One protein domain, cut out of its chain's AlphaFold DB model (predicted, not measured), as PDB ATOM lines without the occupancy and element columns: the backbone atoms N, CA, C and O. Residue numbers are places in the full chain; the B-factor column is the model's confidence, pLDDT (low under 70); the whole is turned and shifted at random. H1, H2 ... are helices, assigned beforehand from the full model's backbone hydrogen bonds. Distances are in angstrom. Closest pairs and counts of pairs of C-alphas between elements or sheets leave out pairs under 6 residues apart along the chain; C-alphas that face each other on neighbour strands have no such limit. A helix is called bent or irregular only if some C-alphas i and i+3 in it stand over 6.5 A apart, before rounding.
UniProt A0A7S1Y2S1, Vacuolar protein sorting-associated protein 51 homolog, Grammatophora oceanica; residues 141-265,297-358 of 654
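This is residues 141 to 265 and 297 to 358 of the 654 residues of the protein "Vacuolar protein sorting-associated protein 51 homolog" of Grammatophora oceanica (UniProt A0A7S1Y2S1). This is a long bundle of four roughly lengthwise helices, H1, H2, H4 and H7, with a fifth long helix, H6, covering H1 on its side away from H2. H1 bends but runs nearly straight, while H7 has a marked kink whose two arms both pack on H2 and H4; residues 170 to 181 and 219 to 225 stick out. The printed part has 187 residues with seven named helices, H1 to H7 in order, no named strand, and the class all helix. It is only just compact, close to loose, with a radius of gyration of the C-alphas of 18.9 A, and only just elongated, spanning 70 by 35 by 25 A.

H1, residues 141 to 167, was assigned as one helix by its hydrogen bonds but is bent, with C-alphas 156 and 159 6.7 A apart; its arms H1a, 141 to 156, and H1b, 159 to 167, stand at 20 degrees. H2, residues 178 to 213, forms a helical hairpin with H1b, touching it with residues 189 to 196 alone; the closest C-alphas, of Ala 165 and Leu 189, are 6.5 A apart. H3, residues 216 to 219, touches no helix. H4, residues 226 to 251, touches H1a with residues 232 to 240 alone, at a shallow tilt of 32 degrees, the same way; the closest C-alphas, of Ala 143 and Ser 236, are 5.8 A apart. H5, residues 258 to 261, only just touches H4, with 3 pairs of C-alphas within 8 A. H6, residues 298 to 321, touches H1a with residues 300 to 311 alone; the closest C-alphas, of Leu 151 and Ile 307, are 5.3 A apart. H7, residues 324 to 357, was likewise assigned as one helix but is bent, with C-alphas 343 and 346 6.9 A apart; arms H7a, 324 to 343, and H7b, 346 to 357, stand at a steep tilt of 47 degrees. H2 touches H7a with residues 186 to 197 alone, at a steep tilt of 43 degrees; the closest C-alphas, of Val 190 and Ala 333, are 4.6 A apart. H1a, H2, H4, H7a and H7b form a bundle, helices packed along one another. Every O i to N i+4 pair is within hydrogen-bond range in H1a, H1b, H2, H4, H6 and H7b, and 15 of 16 in H7a; H3 and H5 are too short for such a pair.

H1a begins at C-alpha 141, (-14.225, -23.112, 57.764). H2 spans 52.1 A, H4 36.9 A, H6 34.3 A and H7a 29.9 A. H7b ends at C-alpha 357, (-22.163, -18.280, 41.441).

Residues 266 to 296 are not printed; C-alphas 265 and 297 are 18.7 A apart across this cut. Of the links printed whole, none is long. Mean pLDDT of the printed part is 85.9; residues 169 to 178, 215 to 224, 257 to 265, 297 to 299 and 358 are under 70.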
ATOM      1  N   ARG A 141     -12.883 -22.524  57.685       84.44
ATOM      2  CA  ARG A 141     -14.225 -23.112  57.764       84.44
ATOM      3  C   ARG A 141     -14.552 -23.979  56.552       84.44
ATOM      4  O   ARG A 141     -15.118 -25.060  56.698       84.44
ATOM      5  N   VAL A 142     -14.225 -23.498  55.355       89.19
ATOM      6  CA  VAL A 142     -14.395 -24.288  54.133       89.19
ATOM      7  C   VAL A 142     -13.553 -25.561  54.231       89.19
ATOM      8  O   VAL A 142     -14.078 -26.644  53.995       89.19
ATOM      9  N   ALA A 143     -12.294 -25.455  54.664       87.94
ATOM     10  CA  ALA A 143     -11.426 -26.613  54.857       87.94
ATOM     11  C   ALA A 143     -12.001 -27.629  55.863       87.94
ATOM     12  O   ALA A 143     -11.966 -28.819  55.575       87.94
ATOM     13  N   GLN A 144     -12.596 -27.189  56.981       86.38
ATOM     14  CA  GLN A 144     -13.253 -28.074  57.956       86.38
ATOM     15  C   GLN A 144     -14.413 -28.862  57.329       86.38
ATOM     16  O   GLN A 144     -14.452 -30.080  57.454       86.38
ATOM     17  N   LYS A 145     -15.307 -28.208  56.569       89.75
ATOM     18  CA  LYS A 145     -16.398 -28.910  55.860       89.75
ATOM     19  C   LYS A 145     -15.860 -29.940  54.856       89.75
ATOM     20  O   LYS A 145     -16.439 -31.013  54.710       89.75
ATOM     21  N   PHE A 146     -14.748 -29.637  54.180       93.31
ATOM     22  CA  PHE A 146     -14.083 -30.597  53.293       93.31
ATOM     23  C   PHE A 146     -13.379 -31.726  54.053       93.31
ATOM     24  O   PHE A 146     -13.311 -32.832  53.531       93.31
ATOM     25  N   LEU A 147     -12.897 -31.492  55.275       89.44
ATOM     26  CA  LEU A 147     -12.343 -32.540  56.130       89.44
ATOM     27  C   LEU A 147     -13.439 -33.531  56.549       89.44
ATOM     28  O   LEU A 147     -13.285 -34.726  56.332       89.44
ATOM     29  N   SER A 148     -14.597 -33.050  57.006       89.81
ATOM     30  CA  SER A 148     -15.754 -33.916  57.286       89.81
ATOM     31  C   SER A 148     -16.248 -34.650  56.031       89.81
ATOM     32  O   SER A 148     -16.664 -35.804  56.100       89.81
ATOM     33  N   LEU A 149     -16.180 -34.011  54.855       94.38
ATOM     34  CA  LEU A 149     -16.493 -34.660  53.580       94.38
ATOM     35  C   LEU A 149     -15.554 -35.837  53.278       94.38
ATOM     36  O   LEU A 149     -16.028 -36.850  52.781       94.38
ATOM     37  N   ARG A 150     -14.255 -35.734  53.586       95.19
ATOM     38  CA  ARG A 150     -13.300 -36.841  53.396       95.19
ATOM     39  C   ARG A 150     -13.714 -38.086  54.174       95.19
ATOM     40  O   ARG A 150     -13.730 -39.169  53.599       95.19
ATOM     41  N   LEU A 151     -14.090 -37.914  55.443       94.06
ATOM     42  CA  LEU A 151     -14.555 -39.014  56.290       94.06
ATOM     43  C   LEU A 151     -15.788 -39.695  55.684       94.06
ATOM     44  O   LEU A 151     -15.782 -40.910  55.502       94.06
ATOM     45  N   ARG A 152     -16.794 -38.906  55.288       95.69
ATOM     46  CA  ARG A 152     -18.012 -39.442  54.667       95.69
ATOM     47  C   ARG A 152     -17.736 -40.141  53.335       95.69
ATOM     48  O   ARG A 152     -18.263 -41.209  53.095       95.69
ATOM     49  N   VAL A 153     -16.857 -39.603  52.487       97.00
ATOM     50  CA  VAL A 153     -16.489 -40.263  51.219       97.00
ATOM     51  C   VAL A 153     -15.792 -41.603  51.466       97.00
ATOM     52  O   VAL A 153     -16.041 -42.559  50.734       97.00
ATOM     53  N   ILE A 154     -14.955 -41.716  52.503       96.62
ATOM     54  CA  ILE A 154     -14.392 -43.018  52.886       96.62
ATOM     55  C   ILE A 154     -15.510 -43.965  53.331       96.62
ATOM     56  O   ILE A 154     -15.617 -45.057  52.784       96.62
ATOM     57  N   GLN A 155     -16.335 -43.553  54.291       96.31
ATOM     58  CA  GLN A 155     -17.338 -44.415  54.925       96.31
ATOM     59  C   GLN A 155     -18.477 -44.822  53.983       96.31
ATOM     60  O   GLN A 155     -18.875 -45.983  53.977       96.31
ATOM     61  N   ASP A 156     -18.968 -43.884  53.178       97.31
ATOM     62  CA  ASP A 156     -20.186 -44.048  52.385       97.31
ATOM     63  C   ASP A 156     -19.895 -44.494  50.947       97.31
ATOM     64  O   ASP A 156     -20.782 -45.030  50.285       97.31
ATOM     65  N   CYS A 157     -18.672 -44.280  50.442       97.81
ATOM     66  CA  CYS A 157     -18.317 -44.613  49.058       97.81
ATOM     67  C   CYS A 157     -17.174 -45.627  48.967       97.81
ATOM     68  O   CYS A 157     -17.335 -46.670  48.338       97.81
ATOM     69  N   LEU A 158     -16.014 -45.338  49.568       97.44
ATOM     70  CA  LEU A 158     -14.808 -46.143  49.335       97.44
ATOM     71  C   LEU A 158     -14.807 -47.467  50.106       97.44
ATOM     72  O   LEU A 158     -14.436 -48.485  49.529       97.44
ATOM     73  N   VAL A 159     -15.232 -47.471  51.372       96.81
ATOM     74  CA  VAL A 159     -15.316 -48.690  52.195       96.81
ATOM     75  C   VAL A 159     -16.315 -49.689  51.599       96.81
ATOM     76  O   VAL A 159     -15.905 -50.826  51.373       96.81
ATOM     77  N   PRO A 160     -17.572 -49.317  51.268       97.56
ATOM     78  CA  PRO A 160     -18.520 -50.257  50.674       97.56
ATOM     79  C   PRO A 160     -18.011 -50.836  49.355       97.56
ATOM     80  O   PRO A 160     -18.062 -52.047  49.166       97.56
ATOM     81  N   PHE A 161     -17.446 -49.989  48.487       97.38
ATOM     82  CA  PHE A 161     -16.852 -50.423  47.224       97.38
ATOM     83  C   PHE A 161     -15.709 -51.424  47.433       97.38
ATOM     84  O   PHE A 161     -15.700 -52.482  46.809       97.38
ATOM     85  N   ALA A 162     -14.748 -51.106  48.303       96.19
ATOM     86  CA  ALA A 162     -13.585 -51.953  48.536       96.19
ATOM     87  C   ALA A 162     -13.968 -53.292  49.185       96.19
ATOM     88  O   ALA A 162     -13.421 -54.323  48.812       96.19
ATOM     89  N   VAL A 163     -14.938 -53.292  50.104       94.44
ATOM     90  CA  VAL A 163     -15.472 -54.516  50.717       94.44
ATOM     91  C   VAL A 163     -16.197 -55.372  49.674       94.44
ATOM     92  O   VAL A 163     -15.931 -56.565  49.574       94.44
ATOM     93  N   GLU A 164     -17.070 -54.785  48.854       93.75
ATOM     94  CA  GLU A 164     -17.774 -55.511  47.786       93.75
ATOM     95  C   GLU A 164     -16.784 -56.133  46.785       93.75
ATOM     96  O   GLU A 164     -16.902 -57.312  46.453       93.75
ATOM     97  N   ALA A 165     -15.726 -55.400  46.423       92.25
ATOM     98  CA  ALA A 165     -14.652 -55.885  45.555       92.25
ATOM     99  C   ALA A 165     -13.960 -57.162  46.061       92.25
ATOM    100  O   ALA A 165     -13.411 -57.926  45.266       92.25
ATOM    101  N   MET A 166     -13.950 -57.385  47.377       88.81
ATOM    102  CA  MET A 166     -13.271 -58.520  48.003       88.81
ATOM    103  C   MET A 166     -14.136 -59.779  48.080       88.81
ATOM    104  O   MET A 166     -13.596 -60.882  48.041       88.81
ATOM    105  N   PHE A 167     -15.457 -59.635  48.226       83.88
ATOM    106  CA  PHE A 167     -16.336 -60.749  48.606       83.88
ATOM    107  C   PHE A 167     -17.122 -61.377  47.452       83.88
ATOM    108  O   PHE A 167     -17.680 -62.459  47.624       83.88
ATOM    109  N   GLU A 168     -17.155 -60.763  46.271       76.19
ATOM    110  CA  GLU A 168     -17.985 -61.254  45.160       76.19
ATOM    111  C   GLU A 168     -17.439 -62.483  44.420       76.19
ATOM    112  O   GLU A 168     -18.146 -63.063  43.599       76.19
ATOM    113  N   GLN A 169     -16.218 -62.935  44.723       66.25
ATOM    114  CA  GLN A 169     -15.584 -64.051  44.008       66.25
ATOM    115  C   GLN A 169     -15.887 -65.455  44.578       66.25
ATOM    116  O   GLN A 169     -15.529 -66.439  43.934       66.25
ATOM    117  N   ASP A 170     -16.547 -65.597  45.738       65.00
ATOM    118  CA  ASP A 170     -16.624 -66.896  46.452       65.00
ATOM    119  C   ASP A 170     -17.896 -67.738  46.182       65.00
ATOM    120  O   ASP A 170     -18.087 -68.808  46.764       65.00
ATOM    121  N   ASP A 171     -18.773 -67.328  45.258       62.22
ATOM    122  CA  ASP A 171     -20.048 -68.021  44.993       62.22
ATOM    123  C   ASP A 171     -19.915 -69.261  44.071       62.22
ATOM    124  O   ASP A 171     -20.733 -69.518  43.192       62.22
ATOM    125  N   GLY A 172     -18.904 -70.102  44.312       62.06
ATOM    126  CA  GLY A 172     -18.942 -71.552  44.059       62.06
ATOM    127  C   GLY A 172     -19.256 -72.062  42.641       62.06
ATOM    128  O   GLY A 172     -19.674 -73.220  42.511       62.06
ATOM    129  N   VAL A 173     -19.073 -71.265  41.584       55.41
ATOM    130  CA  VAL A 173     -19.253 -71.730  40.200       55.41
ATOM    131  C   VAL A 173     -17.986 -72.454  39.747       55.41
ATOM    132  O   VAL A 173     -16.913 -71.882  39.617       55.41
ATOM    133  N   VAL A 174     -18.113 -73.767  39.556       54.34
ATOM    134  CA  VAL A 174     -17.028 -74.670  39.165       54.34
ATOM    135  C   VAL A 174     -17.194 -75.008  37.675       54.34
ATOM    136  O   VAL A 174     -18.255 -75.491  37.283       54.34
ATOM    137  N   GLU A 175     -16.124 -74.806  36.891       56.09
ATOM    138  CA  GLU A 175     -15.873 -75.293  35.509       56.09
ATOM    139  C   GLU A 175     -16.294 -74.432  34.291       56.09
ATOM    140  O   GLU A 175     -16.451 -74.983  33.199       56.09
ATOM    141  N   ALA A 176     -16.433 -73.105  34.399       55.41
ATOM    142  CA  ALA A 176     -16.472 -72.238  33.208       55.41
ATOM    143  C   ALA A 176     -15.057 -71.789  32.778       55.41
ATOM    144  O   ALA A 176     -14.101 -71.918  33.539       55.41
ATOM    145  N   ASP A 177     -14.920 -71.314  31.535       65.06
ATOM    146  CA  ASP A 177     -13.674 -70.790  30.955       65.06
ATOM    147  C   ASP A 177     -13.134 -69.620  31.804       65.06
ATOM    148  O   ASP A 177     -13.621 -68.490  31.701       65.06
ATOM    149  N   GLU A 178     -12.167 -69.923  32.680       69.62
ATOM    150  CA  GLU A 178     -11.716 -69.078  33.801       69.62
ATOM    151  C   GLU A 178     -11.348 -67.646  33.368       69.62
ATOM    152  O   GLU A 178     -11.542 -66.695  34.125       69.62
ATOM    153  N   GLY A 179     -10.867 -67.463  32.132       70.25
ATOM    154  CA  GLY A 179     -10.459 -66.154  31.620       70.25
ATOM    155  C   GLY A 179     -11.620 -65.203  31.308       70.25
ATOM    156  O   GLY A 179     -11.544 -64.017  31.621       70.25
ATOM    157  N   VAL A 180     -12.706 -65.695  30.703       75.06
ATOM    158  CA  VAL A 180     -13.835 -64.838  30.283       75.06
ATOM    159  C   VAL A 180     -14.651 -64.382  31.489       75.06
ATOM    160  O   VAL A 180     -15.064 -63.225  31.555       75.06
ATOM    161  N   GLU A 181     -14.856 -65.274  32.458       81.00
ATOM    162  CA  GLU A 181     -15.560 -64.954  33.702       81.00
ATOM    163  C   GLU A 181     -14.768 -63.945  34.541       81.00
ATOM    164  O   GLU A 181     -15.332 -62.955  35.009       81.00
ATOM    165  N   GLN A 182     -13.442 -64.106  34.631       82.38
ATOM    166  CA  GLN A 182     -12.589 -63.149  35.335       82.38
ATOM    167  C   GLN A 182     -12.655 -61.742  34.715       82.38
ATOM    168  O   GLN A 182     -12.818 -60.756  35.436       82.38
ATOM    169  N   THR A 183     -12.605 -61.628  33.385       83.31
ATOM    170  CA  THR A 183     -12.742 -60.325  32.716       83.31
ATOM    171  C   THR A 183     -14.167 -59.755  32.815       83.31
ATOM    172  O   THR A 183     -14.342 -58.540  32.832       83.31
ATOM    173  N   ALA A 184     -15.219 -60.569  32.925       85.12
ATOM    174  CA  ALA A 184     -16.557 -60.038  33.205       85.12
ATOM    175  C   ALA A 184     -16.619 -59.390  34.601       85.12
ATOM    176  O   ALA A 184     -17.137 -58.277  34.744       85.12
ATOM    177  N   ASN A 185     -16.005 -60.038  35.595       89.94
ATOM    178  CA  ASN A 185     -15.944 -59.544  36.970       89.94
ATOM    179  C   ASN A 185     -15.184 -58.214  37.069       89.94
ATOM    180  O   ASN A 185     -15.638 -57.298  37.752       89.94
ATOM    181  N   ILE A 186     -14.071 -58.050  36.338       92.75
ATOM    182  CA  ILE A 186     -13.309 -56.791  36.366       92.75
ATOM    183  C   ILE A 186     -14.110 -55.617  35.787       92.75
ATOM    184  O   ILE A 186     -14.026 -54.496  36.288       92.75
ATOM    185  N   VAL A 187     -14.934 -55.864  34.763       93.88
ATOM    186  CA  VAL A 187     -15.807 -54.840  34.169       93.88
ATOM    187  C   VAL A 187     -16.918 -54.442  35.133       93.88
ATOM    188  O   VAL A 187     -17.205 -53.250  35.266       93.88
ATOM    189  N   GLU A 188     -17.537 -55.405  35.816       94.88
ATOM    190  CA  GLU A 188     -18.521 -55.119  36.864       94.88
ATOM    191  C   GLU A 188     -17.891 -54.304  37.999       94.88
ATOM    192  O   GLU A 188     -18.439 -53.277  38.410       94.88
ATOM    193  N   LEU A 189     -16.692 -54.686  38.435       95.38
ATOM    194  CA  LEU A 189     -15.976 -53.975  39.484       95.38
ATOM    195  C   LEU A 189     -15.622 -52.536  39.076       95.38
ATOM    196  O   LEU A 189     -15.793 -51.604  39.861       95.38
ATOM    197  N   VAL A 190     -15.211 -52.318  37.824       96.12
ATOM    198  CA  VAL A 190     -15.008 -50.973  37.256       96.12
ATOM    199  C   VAL A 190     -16.310 -50.165  37.239       96.12
ATOM    200  O   VAL A 190     -16.299 -48.962  37.503       96.12
ATOM    201  N   GLN A 191     -17.455 -50.788  36.953       96.19
ATOM    202  CA  GLN A 191     -18.744 -50.094  37.021       96.19
ATOM    203  C   GLN A 191     -19.070 -49.660  38.454       96.19
ATOM    204  O   GLN A 191     -19.486 -48.517  38.650       96.19
ATOM    205  N   LYS A 192     -18.821 -50.515  39.450       96.50
ATOM    206  CA  LYS A 192     -18.998 -50.183  40.874       96.50
ATOM    207  C   LYS A 192     -18.058 -49.073  41.323       96.50
ATOM    208  O   LYS A 192     -18.500 -48.123  41.965       96.50
ATOM    209  N   ALA A 193     -16.803 -49.118  40.882       97.06
ATOM    210  CA  ALA A 193     -15.839 -48.046  41.091       97.06
ATOM    211  C   ALA A 193     -16.359 -46.702  40.540       97.06
ATOM    212  O   ALA A 193     -16.282 -45.664  41.197       97.06
ATOM    213  N   ASN A 194     -16.961 -46.717  39.350       95.88
ATOM    214  CA  ASN A 194     -17.530 -45.517  38.741       95.88
ATOM    215  C   ASN A 194     -18.749 -44.979  39.497       95.88
ATOM    216  O   ASN A 194     -18.912 -43.760  39.590       95.88
ATOM    217  N   VAL A 195     -19.587 -45.863  40.044       97.12
ATOM    218  CA  VAL A 195     -20.701 -45.472  40.920       97.12
ATOM    219  C   VAL A 195     -20.158 -44.820  42.191       97.12
ATOM    220  O   VAL A 195     -20.532 -43.686  42.477       97.12
ATOM    221  N   ALA A 196     -19.192 -45.448  42.869       97.62
ATOM    222  CA  ALA A 196     -18.577 -44.902  44.079       97.62
ATOM    223  C   ALA A 196     -17.918 -43.528  43.844       97.62
ATOM    224  O   ALA A 196     -18.089 -42.606  44.646       97.62
ATOM    225  N   LEU A 197     -17.213 -43.345  42.719       97.38
ATOM    226  CA  LEU A 197     -16.657 -42.043  42.334       97.38
ATOM    227  C   LEU A 197     -17.760 -41.009  42.077       97.38
ATOM    228  O   LEU A 197     -17.636 -39.857  42.497       97.38
ATOM    229  N   SER A 198     -18.827 -41.396  41.375       96.81
ATOM    230  CA  SER A 198     -19.963 -40.516  41.094       96.81
ATOM    231  C   SER A 198     -20.664 -40.075  42.380       96.81
ATOM    232  O   SER A 198     -20.964 -38.889  42.523       96.81
ATOM    233  N   ASP A 199     -20.884 -40.994  43.317       97.12
ATOM    234  CA  ASP A 199     -21.504 -40.711  44.611       97.12
ATOM    235  C   ASP A 199     -20.619 -39.772  45.438       97.12
ATOM    236  O   ASP A 199     -21.083 -38.726  45.897       97.12
ATOM    237  N   GLY A 200     -19.308 -40.035  45.497       96.38
ATOM    238  CA  GLY A 200     -18.351 -39.132  46.136       96.38
ATOM    239  C   GLY A 200     -18.347 -37.727  45.515       96.38
ATOM    240  O   GLY A 200     -18.315 -36.721  46.229       96.38
ATOM    241  N   LEU A 201     -18.447 -37.616  44.185       96.12
ATOM    242  CA  LEU A 201     -18.548 -36.326  43.490       96.12
ATOM    243  C   LEU A 201     -19.887 -35.619  43.723       96.12
ATOM    244  O   LEU A 201     -19.916 -34.386  43.775       96.12
ATOM    245  N   GLN A 202     -20.977 -36.364  43.910       96.19
ATOM    246  CA  GLN A 202     -22.261 -35.798  44.313       96.19
ATOM    247  C   GLN A 202     -22.170 -35.202  45.725       96.19
ATOM    248  O   GLN A 202     -22.613 -34.075  45.938       96.19
ATOM    249  N   MET A 203     -21.492 -35.872  46.662       96.38
ATOM    250  CA  MET A 203     -21.249 -35.330  48.007       96.38
ATOM    251  C   MET A 203     -20.381 -34.062  47.980       96.38
ATOM    252  O   MET A 203     -20.596 -33.140  48.777       96.38
ATOM    253  N   VAL A 204     -19.421 -33.976  47.050       95.88
ATOM    254  CA  VAL A 204     -18.664 -32.741  46.786       95.88
ATOM    255  C   VAL A 204     -19.598 -31.637  46.280       95.88
ATOM    256  O   VAL A 204     -19.538 -30.529  46.811       95.88
ATOM    257  N   ASP A 205     -20.472 -31.913  45.302       95.38
ATOM    258  CA  ASP A 205     -21.453 -30.934  44.794       95.38
ATOM    259  C   ASP A 205     -22.371 -30.421  45.907       95.38
ATOM    260  O   ASP A 205     -22.552 -29.210  46.049       95.38
ATOM    261  N   ASP A 206     -22.894 -31.321  46.738       94.69
ATOM    262  CA  ASP A 206     -23.776 -30.971  47.849       94.69
ATOM    263  C   ASP A 206     -23.044 -30.147  48.914       94.69
ATOM    264  O   ASP A 206     -23.588 -29.161  49.419       94.69
ATOM    265  N   THR A 207     -21.774 -30.457  49.188       94.06
ATOM    266  CA  THR A 207     -20.928 -29.673  50.102       94.06
ATOM    267  C   THR A 207     -20.631 -28.281  49.536       94.06
ATOM    268  O   THR A 207     -20.802 -27.275  50.228       94.06
ATOM    269  N   VAL A 208     -20.250 -28.186  48.259       94.25
ATOM    270  CA  VAL A 208     -20.030 -26.908  47.559       94.25
ATOM    271  C   VAL A 208     -21.304 -26.066  47.570       94.25
ATOM    272  O   VAL A 208     -21.262 -24.871  47.878       94.25
ATOM    273  N   ARG A 209     -22.452 -26.681  47.276       91.81
ATOM    274  CA  ARG A 209     -23.754 -26.019  47.281       91.81
ATOM    275  C   ARG A 209     -24.139 -25.579  48.685       91.81
ATOM    276  O   ARG A 209     -24.572 -24.440  48.836       91.81
ATOM    277  N   SER A 210     -23.949 -26.408  49.705       89.44
ATOM    278  CA  SER A 210     -24.194 -26.043  51.105       89.44
ATOM    279  C   SER A 210     -23.373 -24.811  51.502       89.44
ATOM    280  O   SER A 210     -23.923 -23.835  52.009       89.44
ATOM    281  N   ILE A 211     -22.089 -24.756  51.141       89.06
ATOM    282  CA  ILE A 211     -21.226 -23.607  51.454       89.06
ATOM    283  C   ILE A 211     -21.647 -22.346  50.681       89.06
ATOM    284  O   ILE A 211     -21.732 -21.261  51.260       89.06
ATOM    285  N   LEU A 212     -21.910 -22.462  49.376       88.62
ATOM    286  CA  LEU A 212     -22.182 -21.309  48.510       88.62
ATOM    287  C   LEU A 212     -23.641 -20.822  48.563       88.62
ATOM    288  O   LEU A 212     -23.894 -19.656  48.258       88.62
ATOM    289  N   THR A 213     -24.595 -21.684  48.928       84.50
ATOM    290  CA  THR A 213     -26.043 -21.382  48.938       84.50
ATOM    291  C   THR A 213     -26.670 -21.429  50.329       84.50
ATOM    292  O   THR A 213     -27.542 -20.609  50.613       84.50
ATOM    293  N   GLY A 214     -26.196 -22.317  51.213       70.88
ATOM    294  CA  GLY A 214     -26.600 -22.400  52.625       70.88
ATOM    295  C   GLY A 214     -26.180 -21.173  53.436       70.88
ATOM    296  O   GLY A 214     -26.717 -20.897  54.507       70.88
ATOM    297  N   GLY A 215     -25.329 -20.324  52.855       59.03
ATOM    298  CA  GLY A 215     -25.237 -18.914  53.197       59.03
ATOM    299  C   GLY A 215     -26.537 -18.161  52.889       59.03
ATOM    300  O   GLY A 215     -26.551 -17.250  52.070       59.03
ATOM    301  N   VAL A 216     -27.622 -18.434  53.614       46.31
ATOM    302  CA  VAL A 216     -28.806 -17.558  53.705       46.31
ATOM    303  C   VAL A 216     -28.421 -16.168  54.253       46.31
ATOM    304  O   VAL A 216     -29.147 -15.191  54.076       46.31
ATOM    305  N   VAL A 217     -27.202 -16.025  54.783       46.84
ATOM    306  CA  VAL A 217     -26.566 -14.739  55.089       46.84
ATOM    307  C   VAL A 217     -26.114 -13.986  53.824       46.84
ATOM    308  O   VAL A 217     -25.994 -12.775  53.895       46.84
ATOM    309  N   VAL A 218     -25.942 -14.595  52.639       48.25
ATOM    310  CA  VAL A 218     -25.479 -13.901  51.404       48.25
ATOM    311  C   VAL A 218     -26.398 -12.745  50.985       48.25
ATOM    312  O   VAL A 218     -25.940 -11.753  50.420       48.25
ATOM    313  N   SER A 219     -27.678 -12.796  51.359       51.50
ATOM    314  CA  SER A 219     -28.612 -11.678  51.158       51.50
ATOM    315  C   SER A 219     -28.255 -10.433  51.998       51.50
ATOM    316  O   SER A 219     -28.494  -9.307  51.555       51.50
ATOM    317  N   ASP A 220     -27.632 -10.630  53.167       50.69
ATOM    318  CA  ASP A 220     -27.189  -9.593  54.116       50.69
ATOM    319  C   ASP A 220     -25.652  -9.398  54.150       50.69
ATOM    320  O   ASP A 220     -25.163  -8.368  54.634       50.69
ATOM    321  N   LEU A 221     -24.875 -10.314  53.550       52.75
ATOM    322  CA  LEU A 221     -23.427 -10.236  53.305       52.75
ATOM    323  C   LEU A 221     -23.109  -9.302  52.133       52.75
ATOM    324  O   LEU A 221     -22.283  -9.600  51.279       52.75
ATOM    325  N   LYS A 222     -23.634  -8.074  52.149       57.06
ATOM    326  CA  LYS A 222     -23.019  -6.985  51.362       57.06
ATOM    327  C   LYS A 222     -21.569  -6.686  51.812       57.06
ATOM    328  O   LYS A 222     -20.934  -5.789  51.268       57.06
ATOM    329  N   GLY A 223     -21.083  -7.382  52.849       55.31
ATOM    330  CA  GLY A 223     -19.804  -7.190  53.523       55.31
ATOM    331  C   GLY A 223     -18.688  -8.150  53.095       55.31
ATOM    332  O   GLY A 223     -17.609  -7.670  52.749       55.31
ATOM    333  N   VAL A 224     -18.929  -9.466  53.129       64.00
ATOM    334  CA  VAL A 224     -17.926 -10.488  52.775       64.00
ATOM    335  C   VAL A 224     -17.932 -10.680  51.264       64.00
ATOM    336  O   VAL A 224     -18.993 -10.880  50.675       64.00
ATOM    337  N   ASP A 225     -16.759 -10.582  50.637       77.62
ATOM    338  CA  ASP A 225     -16.644 -10.743  49.194       77.62
ATOM    339  C   ASP A 225     -16.974 -12.192  48.819       77.62
ATOM    340  O   ASP A 225     -16.289 -13.131  49.217       77.62
ATOM    341  N   PHE A 226     -18.043 -12.394  48.056       83.44
ATOM    342  CA  PHE A 226     -18.400 -13.709  47.534       83.44
ATOM    343  C   PHE A 226     -17.246 -14.329  46.719       83.44
ATOM    344  O   PHE A 226     -17.112 -15.552  46.679       83.44
ATOM    345  N   ALA A 227     -16.379 -13.502  46.119       86.88
ATOM    346  CA  ALA A 227     -15.160 -13.963  45.465       86.88
ATOM    347  C   ALA A 227     -14.216 -14.698  46.432       86.88
ATOM    348  O   ALA A 227     -13.696 -15.746  46.067       86.88
ATOM    349  N   MET A 228     -14.083 -14.220  47.673       87.25
ATOM    350  CA  MET A 228     -13.245 -14.831  48.712       87.25
ATOM    351  C   MET A 228     -13.755 -16.222  49.108       87.25
ATOM    352  O   MET A 228     -12.986 -17.179  49.163       87.25
ATOM    353  N   VAL A 229     -15.067 -16.370  49.334       88.50
ATOM    354  CA  VAL A 229     -15.669 -17.683  49.646       88.50
ATOM    355  C   VAL A 229     -15.511 -18.636  48.463       88.50
ATOM    356  O   VAL A 229     -15.155 -19.798  48.640       88.50
ATOM    357  N   LYS A 230     -15.736 -18.139  47.243       90.88
ATOM    358  CA  LYS A 230     -15.550 -18.918  46.019       90.88
ATOM    359  C   LYS A 230     -14.110 -19.419  45.885       90.88
ATOM    360  O   LYS A 230     -13.924 -20.593  45.576       90.88
ATOM    361  N   GLU A 231     -13.118 -18.563  46.107       91.12
ATOM    362  CA  GLU A 231     -11.700 -18.932  46.040       91.12
ATOM    363  C   GLU A 231     -11.343 -19.980  47.100       91.12
ATOM    364  O   GLU A 231     -10.734 -20.998  46.776       91.12
ATOM    365  N   ALA A 232     -11.817 -19.802  48.339       90.12
ATOM    366  CA  ALA A 232     -11.636 -20.775  49.414       90.12
ATOM    367  C   ALA A 232     -12.228 -22.156  49.070       90.12
ATOM    368  O   ALA A 232     -11.593 -23.187  49.314       90.12
ATOM    369  N   VAL A 233     -13.427 -22.185  48.472       93.19
ATOM    370  CA  VAL A 233     -14.073 -23.420  47.992       93.19
ATOM    371  C   VAL A 233     -13.272 -24.045  46.857       93.19
ATOM    372  O   VAL A 233     -12.992 -25.238  46.908       93.19
ATOM    373  N   GLN A 234     -12.834 -23.259  45.870       93.50
ATOM    374  CA  GLN A 234     -11.992 -23.755  44.776       93.50
ATOM    375  C   GLN A 234     -10.681 -24.366  45.290       93.50
ATOM    376  O   GLN A 234     -10.314 -25.462  44.867       93.50
ATOM    377  N   GLY A 235     -10.001 -23.697  46.224       91.31
ATOM    378  CA  GLY A 235      -8.785 -24.208  46.854       91.31
ATOM    379  C   GLY A 235      -9.023 -25.517  47.610       91.31
ATOM    380  O   GLY A 235      -8.279 -26.479  47.428       91.31
ATOM    381  N   SER A 236     -10.097 -25.594  48.398       92.94
ATOM    382  CA  SER A 236     -10.421 -26.793  49.188       92.94
ATOM    383  C   SER A 236     -10.847 -27.978  48.317       92.94
ATOM    384  O   SER A 236     -10.417 -29.099  48.569       92.94
ATOM    385  N   CYS A 237     -11.589 -27.730  47.235       95.50
ATOM    386  CA  CYS A 237     -11.913 -28.731  46.222       95.50
ATOM    387  C   CYS A 237     -10.659 -29.352  45.585       95.50
ATOM    388  O   CYS A 237     -10.588 -30.569  45.429       95.50
ATOM    389  N   ARG A 238      -9.650 -28.538  45.244       94.19
ATOM    390  CA  ARG A 238      -8.377 -29.037  44.694       94.19
ATOM    391  C   ARG A 238      -7.627 -29.896  45.709       94.19
ATOM    392  O   ARG A 238      -7.193 -30.992  45.374       94.19
ATOM    393  N   ARG A 239      -7.528 -29.441  46.964       92.12
ATOM    394  CA  ARG A 239      -6.913 -30.227  48.053       92.12
ATOM    395  C   ARG A 239      -7.654 -31.538  48.310       92.12
ATOM    396  O   ARG A 239      -7.028 -32.543  48.628       92.12
ATOM    397  N   PHE A 240      -8.979 -31.536  48.200       95.12
ATOM    398  CA  PHE A 240      -9.784 -32.748  48.289       95.12
ATOM    399  C   PHE A 240      -9.484 -33.700  47.129       95.12
ATOM    400  O   PHE A 240      -9.247 -34.874  47.366       95.12
ATOM    401  N   ALA A 241      -9.415 -33.196  45.897       96.00
ATOM    402  CA  ALA A 241      -9.103 -33.998  44.720       96.00
ATOM    403  C   ALA A 241      -7.708 -34.654  44.803       96.00
ATOM    404  O   ALA A 241      -7.569 -35.843  44.528       96.00
ATOM    405  N   LEU A 242      -6.692 -33.909  45.254       94.31
ATOM    406  CA  LEU A 242      -5.343 -34.440  45.487       94.31
ATOM    407  C   LEU A 242      -5.322 -35.516  46.581       94.31
ATOM    408  O   LEU A 242      -4.678 -36.551  46.414       94.31
ATOM    409  N   TRP A 243      -6.049 -35.284  47.678       94.88
ATOM    410  CA  TRP A 243      -6.224 -36.267  48.747       94.88
ATOM    411  C   TRP A 243      -6.944 -37.526  48.254       94.88
ATOM    412  O   TRP A 243      -6.526 -38.630  48.590       94.88
ATOM    413  N   LEU A 244      -7.982 -37.381  47.427       96.50
ATOM    414  CA  LEU A 244      -8.737 -38.508  46.885       96.50
ATOM    415  C   LEU A 244      -7.834 -39.379  46.009       96.50
ATOM    416  O   LEU A 244      -7.754 -40.580  46.236       96.50
ATOM    417  N   ALA A 245      -7.086 -38.778  45.078       96.12
ATOM    418  CA  ALA A 245      -6.122 -39.501  44.246       96.12
ATOM    419  C   ALA A 245      -5.105 -40.294  45.085       96.12
ATOM    420  O   ALA A 245      -4.766 -41.427  44.753       96.12
ATOM    421  N   ALA A 246      -4.631 -39.699  46.181       94.56
ATOM    422  CA  ALA A 246      -3.696 -40.338  47.094       94.56
ATOM    423  C   ALA A 246      -4.330 -41.468  47.911       94.56
ATOM    424  O   ALA A 246      -3.727 -42.522  48.057       94.56
ATOM    425  N   THR A 247      -5.558 -41.279  48.383       95.75
ATOM    426  CA  THR A 247      -6.303 -42.294  49.135       95.75
ATOM    427  C   THR A 247      -6.599 -43.513  48.264       95.75
ATOM    428  O   THR A 247      -6.393 -44.635  48.706       95.75
ATOM    429  N   LEU A 248      -7.002 -43.308  47.004       97.12
ATOM    430  CA  LEU A 248      -7.228 -44.401  46.051       97.12
ATOM    431  C   LEU A 248      -5.941 -45.196  45.777       97.12
ATOM    432  O   LEU A 248      -5.981 -46.419  45.714       97.12
ATOM    433  N   GLU A 249      -4.796 -44.514  45.679       95.56
ATOM    434  CA  GLU A 249      -3.488 -45.163  45.531       95.56
ATOM    435  C   GLU A 249      -3.114 -46.013  46.757       95.56
ATOM    436  O   GLU A 249      -2.637 -47.132  46.583       95.56
ATOM    437  N   ILE A 250      -3.381 -45.529  47.978       95.69
ATOM    438  CA  ILE A 250      -3.161 -46.290  49.220       95.69
ATOM    439  C   ILE A 250      -4.069 -47.531  49.262       95.69
ATOM    440  O   ILE A 250      -3.592 -48.628  49.537       95.69
ATOM    441  N   ILE A 251      -5.361 -47.382  48.937       96.50
ATOM    442  CA  ILE A 251      -6.327 -48.498  48.914       96.50
ATOM    443  C   ILE A 251      -5.912 -49.571  47.894       96.50
ATOM    444  O   ILE A 251      -6.085 -50.760  48.147       96.50
ATOM    445  N   ALA A 252      -5.309 -49.178  46.769       96.12
ATOM    446  CA  ALA A 252      -4.777 -50.110  45.774       96.12
ATOM    447  C   ALA A 252      -3.497 -50.852  46.218       96.12
ATOM    448  O   ALA A 252      -2.982 -51.673  45.457       96.12
ATOM    449  N   GLY A 253      -2.960 -50.566  47.409       94.75
ATOM    450  CA  GLY A 253      -1.716 -51.145  47.923       94.75
ATOM    451  C   GLY A 253      -0.456 -50.359  47.553       94.75
ATOM    452  O   GLY A 253       0.646 -50.906  47.604       94.75
ATOM    453  N   GLY A 254      -0.597 -49.096  47.142       91.19
ATOM    454  CA  GLY A 254       0.530 -48.194  46.937       91.19
ATOM    455  C   GLY A 254       1.179 -47.770  48.255       91.19
ATOM    456  O   GLY A 254       0.527 -47.697  49.295       91.19
ATOM    457  N   ASP A 255       2.475 -47.456  48.196       86.94
ATOM    458  CA  ASP A 255       3.187 -46.877  49.335       86.94
ATOM    459  C   ASP A 255       2.544 -45.552  49.745       86.94
ATOM    460  O   ASP A 255       2.181 -44.739  48.891       86.94
ATOM    461  N   ASP A 256       2.463 -45.321  51.055       77.50
ATOM    462  CA  ASP A 256       1.841 -44.135  51.626       77.50
ATOM    463  C   ASP A 256       2.451 -42.842  51.042       77.50
ATOM    464  O   ASP A 256       3.600 -42.484  51.344       77.50
ATOM    465  N   PRO A 257       1.698 -42.094  50.215       62.44
ATOM    466  CA  PRO A 257       2.150 -40.851  49.634       62.44
ATOM    467  C   PRO A 257       2.070 -39.702  50.646       62.44
ATOM    468  O   PRO A 257       2.000 -38.560  50.205       62.44
ATOM    469  N   LYS A 258       2.094 -39.939  51.968       62.25
ATOM    470  CA  LYS A 258       2.176 -38.906  53.023       62.25
ATOM    471  C   LYS A 258       3.141 -37.764  52.674       62.25
ATOM    472  O   LYS A 258       2.800 -36.598  52.824       62.25
ATOM    473  N   MET A 259       4.288 -38.067  52.052       53.66
ATOM    474  CA  MET A 259       5.242 -37.044  51.577       53.66
ATOM    475  C   MET A 259       4.714 -36.098  50.474       53.66
ATOM    476  O   MET A 259       5.310 -35.052  50.236       53.66
ATOM    477  N   LEU A 260       3.636 -36.460  49.780       52.19
ATOM    478  CA  LEU A 260       2.993 -35.706  48.698       52.19
ATOM    479  C   LEU A 260       1.669 -35.053  49.126       52.19
ATOM    480  O   LEU A 260       1.308 -34.031  48.549       52.19
ATOM    481  N   ILE A 261       0.945 -35.623  50.100       54.94
ATOM    482  CA  ILE A 261      -0.318 -35.052  50.611       54.94
ATOM    483  C   ILE A 261      -0.043 -33.804  51.462       54.94
ATOM    484  O   ILE A 261      -0.789 -32.828  51.372       54.94
ATOM    485  N   ASP A 262       1.063 -33.810  52.210       49.69
ATOM    486  CA  ASP A 262       1.436 -32.727  53.127       49.69
ATOM    487  C   ASP A 262       2.273 -31.624  52.473       49.69
ATOM    488  O   ASP A 262       2.707 -30.694  53.152       49.69
ATOM    489  N   ALA A 263       2.517 -31.692  51.158       47.19
ATOM    490  CA  ALA A 263       3.185 -30.604  50.459       47.19
ATOM    491  C   ALA A 263       2.300 -29.347  50.564       47.19
ATOM    492  O   ALA A 263       1.193 -29.334  50.012       47.19
ATOM    493  N   PRO A 264       2.738 -28.286  51.270       51.06
ATOM    494  CA  PRO A 264       1.946 -27.080  51.385       51.06
ATOM    495  C   PRO A 264       1.773 -26.500  49.981       51.06
ATOM    496  O   PRO A 264       2.716 -26.009  49.372       51.06
ATOM    497  N   ILE A 265       0.542 -26.525  49.465       50.81
ATOM    498  CA  ILE A 265       0.169 -25.840  48.211       50.81
ATOM    499  C   ILE A 265       0.282 -24.308  48.376       50.81
ATOM    500  O   ILE A 265       0.126 -23.537  47.434       50.81
ATOM    501  N   SER A 297      -5.013 -26.691  64.870       55.88
ATOM    502  CA  SER A 297      -6.081 -26.695  65.842       55.88
ATOM    503  C   SER A 297      -6.442 -28.118  66.202       55.88
ATOM    504  O   SER A 297      -6.682 -28.917  65.300       55.88
ATOM    505  N   VAL A 298      -6.568 -28.355  67.502       58.72
ATOM    506  CA  VAL A 298      -6.937 -29.621  68.152       58.72
ATOM    507  C   VAL A 298      -8.061 -30.391  67.426       58.72
ATOM    508  O   VAL A 298      -7.999 -31.609  67.335       58.72
ATOM    509  N   ASP A 299      -9.039 -29.722  66.806       62.16
ATOM    510  CA  ASP A 299     -10.159 -30.425  66.145       62.16
ATOM    511  C   ASP A 299      -9.855 -30.906  64.718       62.16
ATOM    512  O   ASP A 299     -10.431 -31.891  64.245       62.16
ATOM    513  N   HIS A 300      -8.940 -30.230  64.009       74.38
ATOM    514  CA  HIS A 300      -8.438 -30.758  62.737       74.38
ATOM    515  C   HIS A 300      -7.681 -32.057  62.989       74.38
ATOM    516  O   HIS A 300      -7.814 -32.980  62.193       74.38
ATOM    517  N   GLU A 301      -6.966 -32.135  64.112       81.06
ATOM    518  CA  GLU A 301      -6.277 -33.341  64.559       81.06
ATOM    519  C   GLU A 301      -7.281 -34.465  64.844       81.06
ATOM    520  O   GLU A 301      -7.152 -35.527  64.251       81.06
ATOM    521  N   ALA A 302      -8.355 -34.211  65.603       86.38
ATOM    522  CA  ALA A 302      -9.359 -35.235  65.918       86.38
ATOM    523  C   ALA A 302     -10.092 -35.790  64.679       86.38
ATOM    524  O   ALA A 302     -10.245 -37.001  64.521       86.38
ATOM    525  N   THR A 303     -10.544 -34.928  63.758       84.12
ATOM    526  CA  THR A 303     -11.205 -35.414  62.529       84.12
ATOM    527  C   THR A 303     -10.205 -36.081  61.583       84.12
ATOM    528  O   THR A 303     -10.547 -37.069  60.935       84.12
ATOM    529  N   SER A 304      -8.968 -35.575  61.502       87.25
ATOM    530  CA  SER A 304      -7.900 -36.227  60.732       87.25
ATOM    531  C   SER A 304      -7.574 -37.607  61.301       87.25
ATOM    532  O   SER A 304      -7.497 -38.563  60.539       87.25
ATOM    533  N   GLU A 305      -7.503 -37.750  62.624       89.94
ATOM    534  CA  GLU A 305      -7.312 -39.030  63.310       89.94
ATOM    535  C   GLU A 305      -8.475 -39.992  63.034       89.94
ATOM    536  O   GLU A 305      -8.243 -41.167  62.758       89.94
ATOM    537  N   LYS A 306      -9.730 -39.509  63.020       89.75
ATOM    538  CA  LYS A 306     -10.894 -40.319  62.610       89.75
ATOM    539  C   LYS A 306     -10.768 -40.802  61.157       89.75
ATOM    540  O   LYS A 306     -11.070 -41.961  60.878       89.75
ATOM    541  N   ILE A 307     -10.316 -39.941  60.241       91.88
ATOM    542  CA  ILE A 307     -10.077 -40.288  58.829       91.88
ATOM    543  C   ILE A 307      -8.983 -41.351  58.711       91.88
ATOM    544  O   ILE A 307      -9.197 -42.361  58.045       91.88
ATOM    545  N   GLU A 308      -7.845 -41.143  59.373       92.31
ATOM    546  CA  GLU A 308      -6.719 -42.081  59.387       92.31
ATOM    547  C   GLU A 308      -7.130 -43.419  59.996       92.31
ATOM    548  O   GLU A 308      -6.956 -44.451  59.364       92.31
ATOM    549  N   THR A 309      -7.812 -43.409  61.142       93.81
ATOM    550  CA  THR A 309      -8.335 -44.620  61.788       93.81
ATOM    551  C   THR A 309      -9.316 -45.370  60.886       93.81
ATOM    552  O   THR A 309      -9.324 -46.599  60.858       93.81
ATOM    553  N   CYS A 310     -10.182 -44.656  60.160       94.62
ATOM    554  CA  CYS A 310     -11.122 -45.277  59.230       94.62
ATOM    555  C   CYS A 310     -10.398 -45.912  58.037       94.62
ATOM    556  O   CYS A 310     -10.760 -47.011  57.617       94.62
ATOM    557  N   LEU A 311      -9.377 -45.234  57.507       94.75
ATOM    558  CA  LEU A 311      -8.555 -45.745  56.417       94.75
ATOM    559  C   LEU A 311      -7.717 -46.948  56.872       94.75
ATOM    560  O   LEU A 311      -7.725 -47.967  56.194       94.75
ATOM    561  N   ASP A 312      -7.075 -46.879  58.035       94.69
ATOM    562  CA  ASP A 312      -6.275 -47.968  58.603       94.69
ATOM    563  C   ASP A 312      -7.119 -49.225  58.836       94.69
ATOM    564  O   ASP A 312      -6.690 -50.323  58.496       94.69
ATOM    565  N   LYS A 313      -8.355 -49.074  59.337       96.31
ATOM    566  CA  LYS A 313      -9.305 -50.194  59.467       96.31
ATOM    567  C   LYS A 313      -9.637 -50.828  58.118       96.31
ATOM    568  O   LYS A 313      -9.679 -52.051  58.020       96.31
ATOM    569  N   LEU A 314      -9.867 -50.011  57.088       95.62
ATOM    570  CA  LEU A 314     -10.107 -50.510  55.735       95.62
ATOM    571  C   LEU A 314      -8.880 -51.259  55.196       95.62
ATOM    572  O   LEU A 314      -9.023 -52.328  54.611       95.62
ATOM    573  N   LEU A 315      -7.675 -50.728  55.412       95.56
ATOM    574  CA  LEU A 315      -6.433 -51.359  54.966       95.56
ATOM    575  C   LEU A 315      -6.150 -52.668  55.708       95.56
ATOM    576  O   LEU A 315      -5.781 -53.645  55.068       95.56
ATOM    577  N   GLU A 316      -6.380 -52.726  57.021       96.06
ATOM    578  CA  GLU A 316      -6.274 -53.963  57.806       96.06
ATOM    579  C   GLU A 316      -7.273 -55.018  57.305       96.06
ATOM    580  O   GLU A 316      -6.936 -56.200  57.183       96.06
ATOM    581  N   GLN A 317      -8.489 -54.594  56.953       95.31
ATOM    582  CA  GLN A 317      -9.486 -55.478  56.362       95.31
ATOM    583  C   GLN A 317      -9.029 -56.002  54.991       95.31
ATOM    584  O   GLN A 317      -9.000 -57.214  54.775       95.31
ATOM    585  N   LEU A 318      -8.577 -55.118  54.096       93.88
ATOM    586  CA  LEU A 318      -8.015 -55.488  52.791       93.88
ATOM    587  C   LEU A 318      -6.806 -56.424  52.932       93.88
ATOM    588  O   LEU A 318      -6.655 -57.362  52.144       93.88
ATOM    589  N   GLU A 319      -5.947 -56.210  53.931       94.81
ATOM    590  CA  GLU A 319      -4.760 -57.031  54.176       94.81
ATOM    591  C   GLU A 319      -5.111 -58.437  54.698       94.81
ATOM    592  O   GLU A 319      -4.477 -59.424  54.311       94.81
ATOM    593  N   SER A 320      -6.128 -58.539  55.554       95.06
ATOM    594  CA  SER A 320      -6.484 -59.785  56.241       95.06
ATOM    595  C   SER A 320      -7.472 -60.669  55.478       95.06
ATOM    596  O   SER A 320      -7.380 -61.895  55.580       95.06
ATOM    597  N   GLU A 321      -8.394 -60.077  54.717       93.38
ATOM    598  CA  GLU A 321      -9.515 -60.796  54.102       93.38
ATOM    599  C   GLU A 321      -9.385 -60.952  52.577       93.38
ATOM    600  O   GLU A 321      -9.971 -61.877  52.018       93.38
ATOM    601  N   ALA A 322      -8.618 -60.099  51.885       89.06
ATOM    602  CA  ALA A 322      -8.591 -60.122  50.419       89.06
ATOM    603  C   ALA A 322      -7.727 -61.260  49.858       89.06
ATOM    604  O   ALA A 322      -6.570 -61.438  50.248       89.06
ATOM    605  N   ILE A 323      -8.272 -61.971  48.871       90.81
ATOM    606  CA  ILE A 323      -7.529 -62.921  48.040       90.81
ATOM    607  C   ILE A 323      -6.624 -62.127  47.084       90.81
ATOM    608  O   ILE A 323      -6.999 -61.053  46.607       90.81
ATOM    609  N   ASP A 324      -5.438 -62.661  46.771       90.12
ATOM    610  CA  ASP A 324      -4.477 -62.011  45.866       90.12
ATOM    611  C   ASP A 324      -5.106 -61.639  44.506       90.12
ATOM    612  O   ASP A 324      -4.819 -60.567  43.977       90.12
ATOM    613  N   SER A 325      -6.019 -62.462  43.970       89.81
ATOM    614  CA  SER A 325      -6.757 -62.165  42.731       89.81
ATOM    615  C   SER A 325      -7.648 -60.930  42.858       89.81
ATOM    616  O   SER A 325      -7.590 -60.043  42.011       89.81
ATOM    617  N   SER A 326      -8.420 -60.824  43.941       92.38
ATOM    618  CA  SER A 326      -9.337 -59.703  44.167       92.38
ATOM    619  C   SER A 326      -8.577 -58.388  44.364       92.38
ATOM    620  O   SER A 326      -9.042 -57.337  43.933       92.38
ATOM    621  N   ARG A 327      -7.367 -58.430  44.946       93.50
ATOM    622  CA  ARG A 327      -6.493 -57.245  45.054       93.50
ATOM    623  C   ARG A 327      -6.026 -56.733  43.698       93.50
ATOM    624  O   ARG A 327      -5.974 -55.524  43.483       93.50
ATOM    625  N   VAL A 328      -5.684 -57.645  42.789       94.25
ATOM    626  CA  VAL A 328      -5.289 -57.298  41.420       94.25
ATOM    627  C   VAL A 328      -6.455 -56.640  40.688       94.25
ATOM    628  O   VAL A 328      -6.281 -55.574  40.094       94.25
ATOM    629  N   ASP A 329      -7.650 -57.217  40.793       95.00
ATOM    630  CA  ASP A 329      -8.858 -56.679  40.162       95.00
ATOM    631  C   ASP A 329      -9.233 -55.304  40.756       95.00
ATOM    632  O   ASP A 329      -9.529 -54.362  40.012       95.00
ATOM    633  N   LEU A 330      -9.113 -55.137  42.081       96.19
ATOM    634  CA  LEU A 330      -9.304 -53.858  42.773       96.19
ATOM    635  C   LEU A 330      -8.316 -52.786  42.291       96.19
ATOM    636  O   LEU A 330      -8.730 -51.660  42.006       96.19
ATOM    637  N   ALA A 331      -7.028 -53.116  42.150       97.00
ATOM    638  CA  ALA A 331      -6.018 -52.179  41.656       97.00
ATOM    639  C   ALA A 331      -6.323 -51.704  40.223       97.00
ATOM    640  O   ALA A 331      -6.173 -50.518  39.913       97.00
ATOM    641  N   MET A 332      -6.806 -52.602  39.359       96.69
ATOM    642  CA  MET A 332      -7.243 -52.250  38.006       96.69
ATOM    643  C   MET A 332      -8.475 -51.334  38.022       96.69
ATOM    644  O   MET A 332      -8.505 -50.318  37.321       96.69
ATOM    645  N   ALA A 333      -9.474 -51.652  38.850       97.56
ATOM    646  CA  ALA A 333     -10.688 -50.851  38.967       97.56
ATOM    647  C   ALA A 333     -10.405 -49.441  39.506       97.56
ATOM    648  O   ALA A 333     -10.906 -48.454  38.963       97.56
ATOM    649  N   LEU A 334      -9.539 -49.323  40.516       97.88
ATOM    650  CA  LEU A 334      -9.085 -48.041  41.057       97.88
ATOM    651  C   LEU A 334      -8.231 -47.253  40.054       97.88
ATOM    652  O   LEU A 334      -8.345 -46.027  39.977       97.88
ATOM    653  N   SER A 335      -7.419 -47.932  39.238       97.75
ATOM    654  CA  SER A 335      -6.679 -47.293  38.145       97.75
ATOM    655  C   SER A 335      -7.622 -46.619  37.143       97.75
ATOM    656  O   SER A 335      -7.438 -45.443  36.811       97.75
ATOM    657  N   GLU A 336      -8.679 -47.318  36.716       97.12
ATOM    658  CA  GLU A 336      -9.699 -46.748  35.831       97.12
ATOM    659  C   GLU A 336     -10.500 -45.631  36.511       97.12
ATOM    660  O   GLU A 336     -10.726 -44.580  35.901       97.12
ATOM    661  N   MET A 337     -10.844 -45.798  37.793       97.44
ATOM    662  CA  MET A 337     -11.491 -44.758  38.594       97.44
ATOM    663  C   MET A 337     -10.663 -43.464  38.585       97.44
ATOM    664  O   MET A 337     -11.195 -42.395  38.289       97.44
ATOM    665  N   CYS A 338      -9.349 -43.543  38.825       97.94
ATOM    666  CA  CYS A 338      -8.461 -42.379  38.786       97.94
ATOM    667  C   CYS A 338      -8.319 -41.781  37.378       97.94
ATOM    668  O   CYS A 338      -8.297 -40.558  37.235       97.94
ATOM    669  N   ARG A 339      -8.280 -42.609  36.327       96.38
ATOM    670  CA  ARG A 339      -8.228 -42.136  34.933       96.38
ATOM    671  C   ARG A 339      -9.499 -41.378  34.529       96.38
ATOM    672  O   ARG A 339      -9.443 -40.405  33.772       96.38
ATOM    673  N   LEU A 340     -10.662 -41.797  35.026       95.69
ATOM    674  CA  LEU A 340     -11.928 -41.085  34.827       95.69
ATOM    675  C   LEU A 340     -12.021 -39.838  35.710       95.69
ATOM    676  O   LEU A 340     -12.516 -38.794  35.266       95.69
ATOM    677  N   ALA A 341     -11.502 -39.918  36.934       96.56
ATOM    678  CA  ALA A 341     -11.429 -38.809  37.873       96.56
ATOM    679  C   ALA A 341     -10.575 -37.649  37.334       96.56
ATOM    680  O   ALA A 341     -11.004 -36.497  37.421       96.56
ATOM    681  N   GLU A 342      -9.446 -37.946  36.677       95.56
ATOM    682  CA  GLU A 342      -8.574 -36.976  35.993       95.56
ATOM    683  C   GLU A 342      -9.375 -35.982  35.133       95.56
ATOM    684  O   GLU A 342      -9.158 -34.772  35.182       95.56
ATOM    685  N   LYS A 343     -10.349 -36.493  34.369       92.31
ATOM    686  CA  LYS A 343     -11.151 -35.693  33.433       92.31
ATOM    687  C   LYS A 343     -12.381 -35.076  34.090       92.31
ATOM    688  O   LYS A 343     -12.758 -33.957  33.755       92.31
ATOM    689  N   SER A 344     -13.026 -35.811  34.993       93.06
ATOM    690  CA  SER A 344     -14.365 -35.474  35.486       93.06
ATOM    691  C   SER A 344     -14.372 -34.648  36.772       93.06
ATOM    692  O   SER A 344     -15.221 -33.770  36.911       93.06
ATOM    693  N   VAL A 345     -13.429 -34.866  37.697       93.38
ATOM    694  CA  VAL A 345     -13.446 -34.253  39.040       93.38
ATOM    695  C   VAL A 345     -13.427 -32.731  38.938       93.38
ATOM    696  O   VAL A 345     -14.323 -32.055  39.446       93.38
ATOM    697  N   MET A 346     -12.443 -32.175  38.226       93.31
ATOM    698  CA  MET A 346     -12.302 -30.723  38.109       93.31
ATOM    699  C   MET A 346     -13.387 -30.093  37.235       93.31
ATOM    700  O   MET A 346     -13.781 -28.951  37.488       93.31
ATOM    701  N   GLU A 347     -13.908 -30.807  36.234       93.19
ATOM    702  CA  GLU A 347     -15.036 -30.327  35.431       93.19
ATOM    703  C   GLU A 347     -16.315 -30.231  36.276       93.19
ATOM    704  O   GLU A 347     -16.935 -29.163  36.319       93.19
ATOM    705  N   ASN A 348     -16.645 -31.286  37.027       92.75
ATOM    706  CA  ASN A 348     -17.813 -31.345  37.906       92.75
ATOM    707  C   ASN A 348     -17.734 -30.302  39.027       92.75
ATOM    708  O   ASN A 348     -18.690 -29.557  39.247       92.75
ATOM    709  N   ILE A 349     -16.571 -30.157  39.668       91.62
ATOM    710  CA  ILE A 349     -16.324 -29.124  40.683       91.62
ATOM    711  C   ILE A 349     -16.533 -27.724  40.098       91.62
ATOM    712  O   ILE A 349     -17.259 -26.898  40.657       91.62
ATOM    713  N   ASN A 350     -15.922 -27.432  38.946       92.44
ATOM    714  CA  ASN A 350     -16.061 -26.124  38.314       92.44
ATOM    715  C   ASN A 350     -17.506 -25.863  37.872       92.44
ATOM    716  O   ASN A 350     -17.988 -24.730  37.973       92.44
ATOM    717  N   GLN A 351     -18.217 -26.882  37.392       93.25
ATOM    718  CA  GLN A 351     -19.630 -26.786  37.053       93.25
ATOM    719  C   GLN A 351     -20.481 -26.480  38.290       93.25
ATOM    720  O   GLN A 351     -21.283 -25.543  38.234       93.25
ATOM    721  N   SER A 352     -20.263 -27.198  39.394       92.69
ATOM    722  CA  SER A 352     -20.936 -26.995  40.681       92.69
ATOM    723  C   SER A 352     -20.785 -25.554  41.172       92.69
ATOM    724  O   SER A 352     -21.773 -24.829  41.340       92.69
ATOM    725  N   ILE A 353     -19.542 -25.071  41.254       91.75
ATOM    726  CA  ILE A 353     -19.223 -23.709  41.695       91.75
ATOM    727  C   ILE A 353     -19.879 -22.678  40.770       91.75
ATOM    728  O   ILE A 353     -20.565 -21.763  41.228       91.75
ATOM    729  N   ASN A 354     -19.736 -22.829  39.451       90.88
ATOM    730  CA  ASN A 354     -20.324 -21.896  38.486       90.88
ATOM    731  C   ASN A 354     -21.861 -21.905  38.493       90.88
ATOM    732  O   ASN A 354     -22.475 -20.894  38.138       90.88
ATOM    733  N   SER A 355     -22.487 -23.025  38.863       91.06
ATOM    734  CA  SER A 355     -23.940 -23.132  39.006       91.06
ATOM    735  C   SER A 355     -24.452 -22.307  40.192       91.06
ATOM    736  O   SER A 355     -25.459 -21.613  40.053       91.06
ATOM    737  N   CYS A 356     -23.696 -22.277  41.294       88.94
ATOM    738  CA  CYS A 356     -24.019 -21.513  42.499       88.94
ATOM    739  C   CYS A 356     -23.717 -20.011  42.341       88.94
ATOM    740  O   CYS A 356     -24.493 -19.161  42.767       88.94
ATOM    741  N   VAL A 357     -22.607 -19.671  41.677       83.75
ATOM    742  CA  VAL A 357     -22.163 -18.280  41.441       83.75
ATOM    743  C   VAL A 357     -23.050 -17.562  40.411       83.75
ATOM    744  O   VAL A 357     -23.245 -16.348  40.452       83.75
ATOM    745  N   GLY A 358     -23.571 -18.308  39.438       68.56
ATOM    746  CA  GLY A 358     -24.159 -17.782  38.211       68.56
ATOM    747  C   GLY A 358     -25.672 -17.578  38.231       68.56
ATOM    748  O   GLY A 358     -26.304 -17.874  37.216       68.56
TER     749      GLY A 358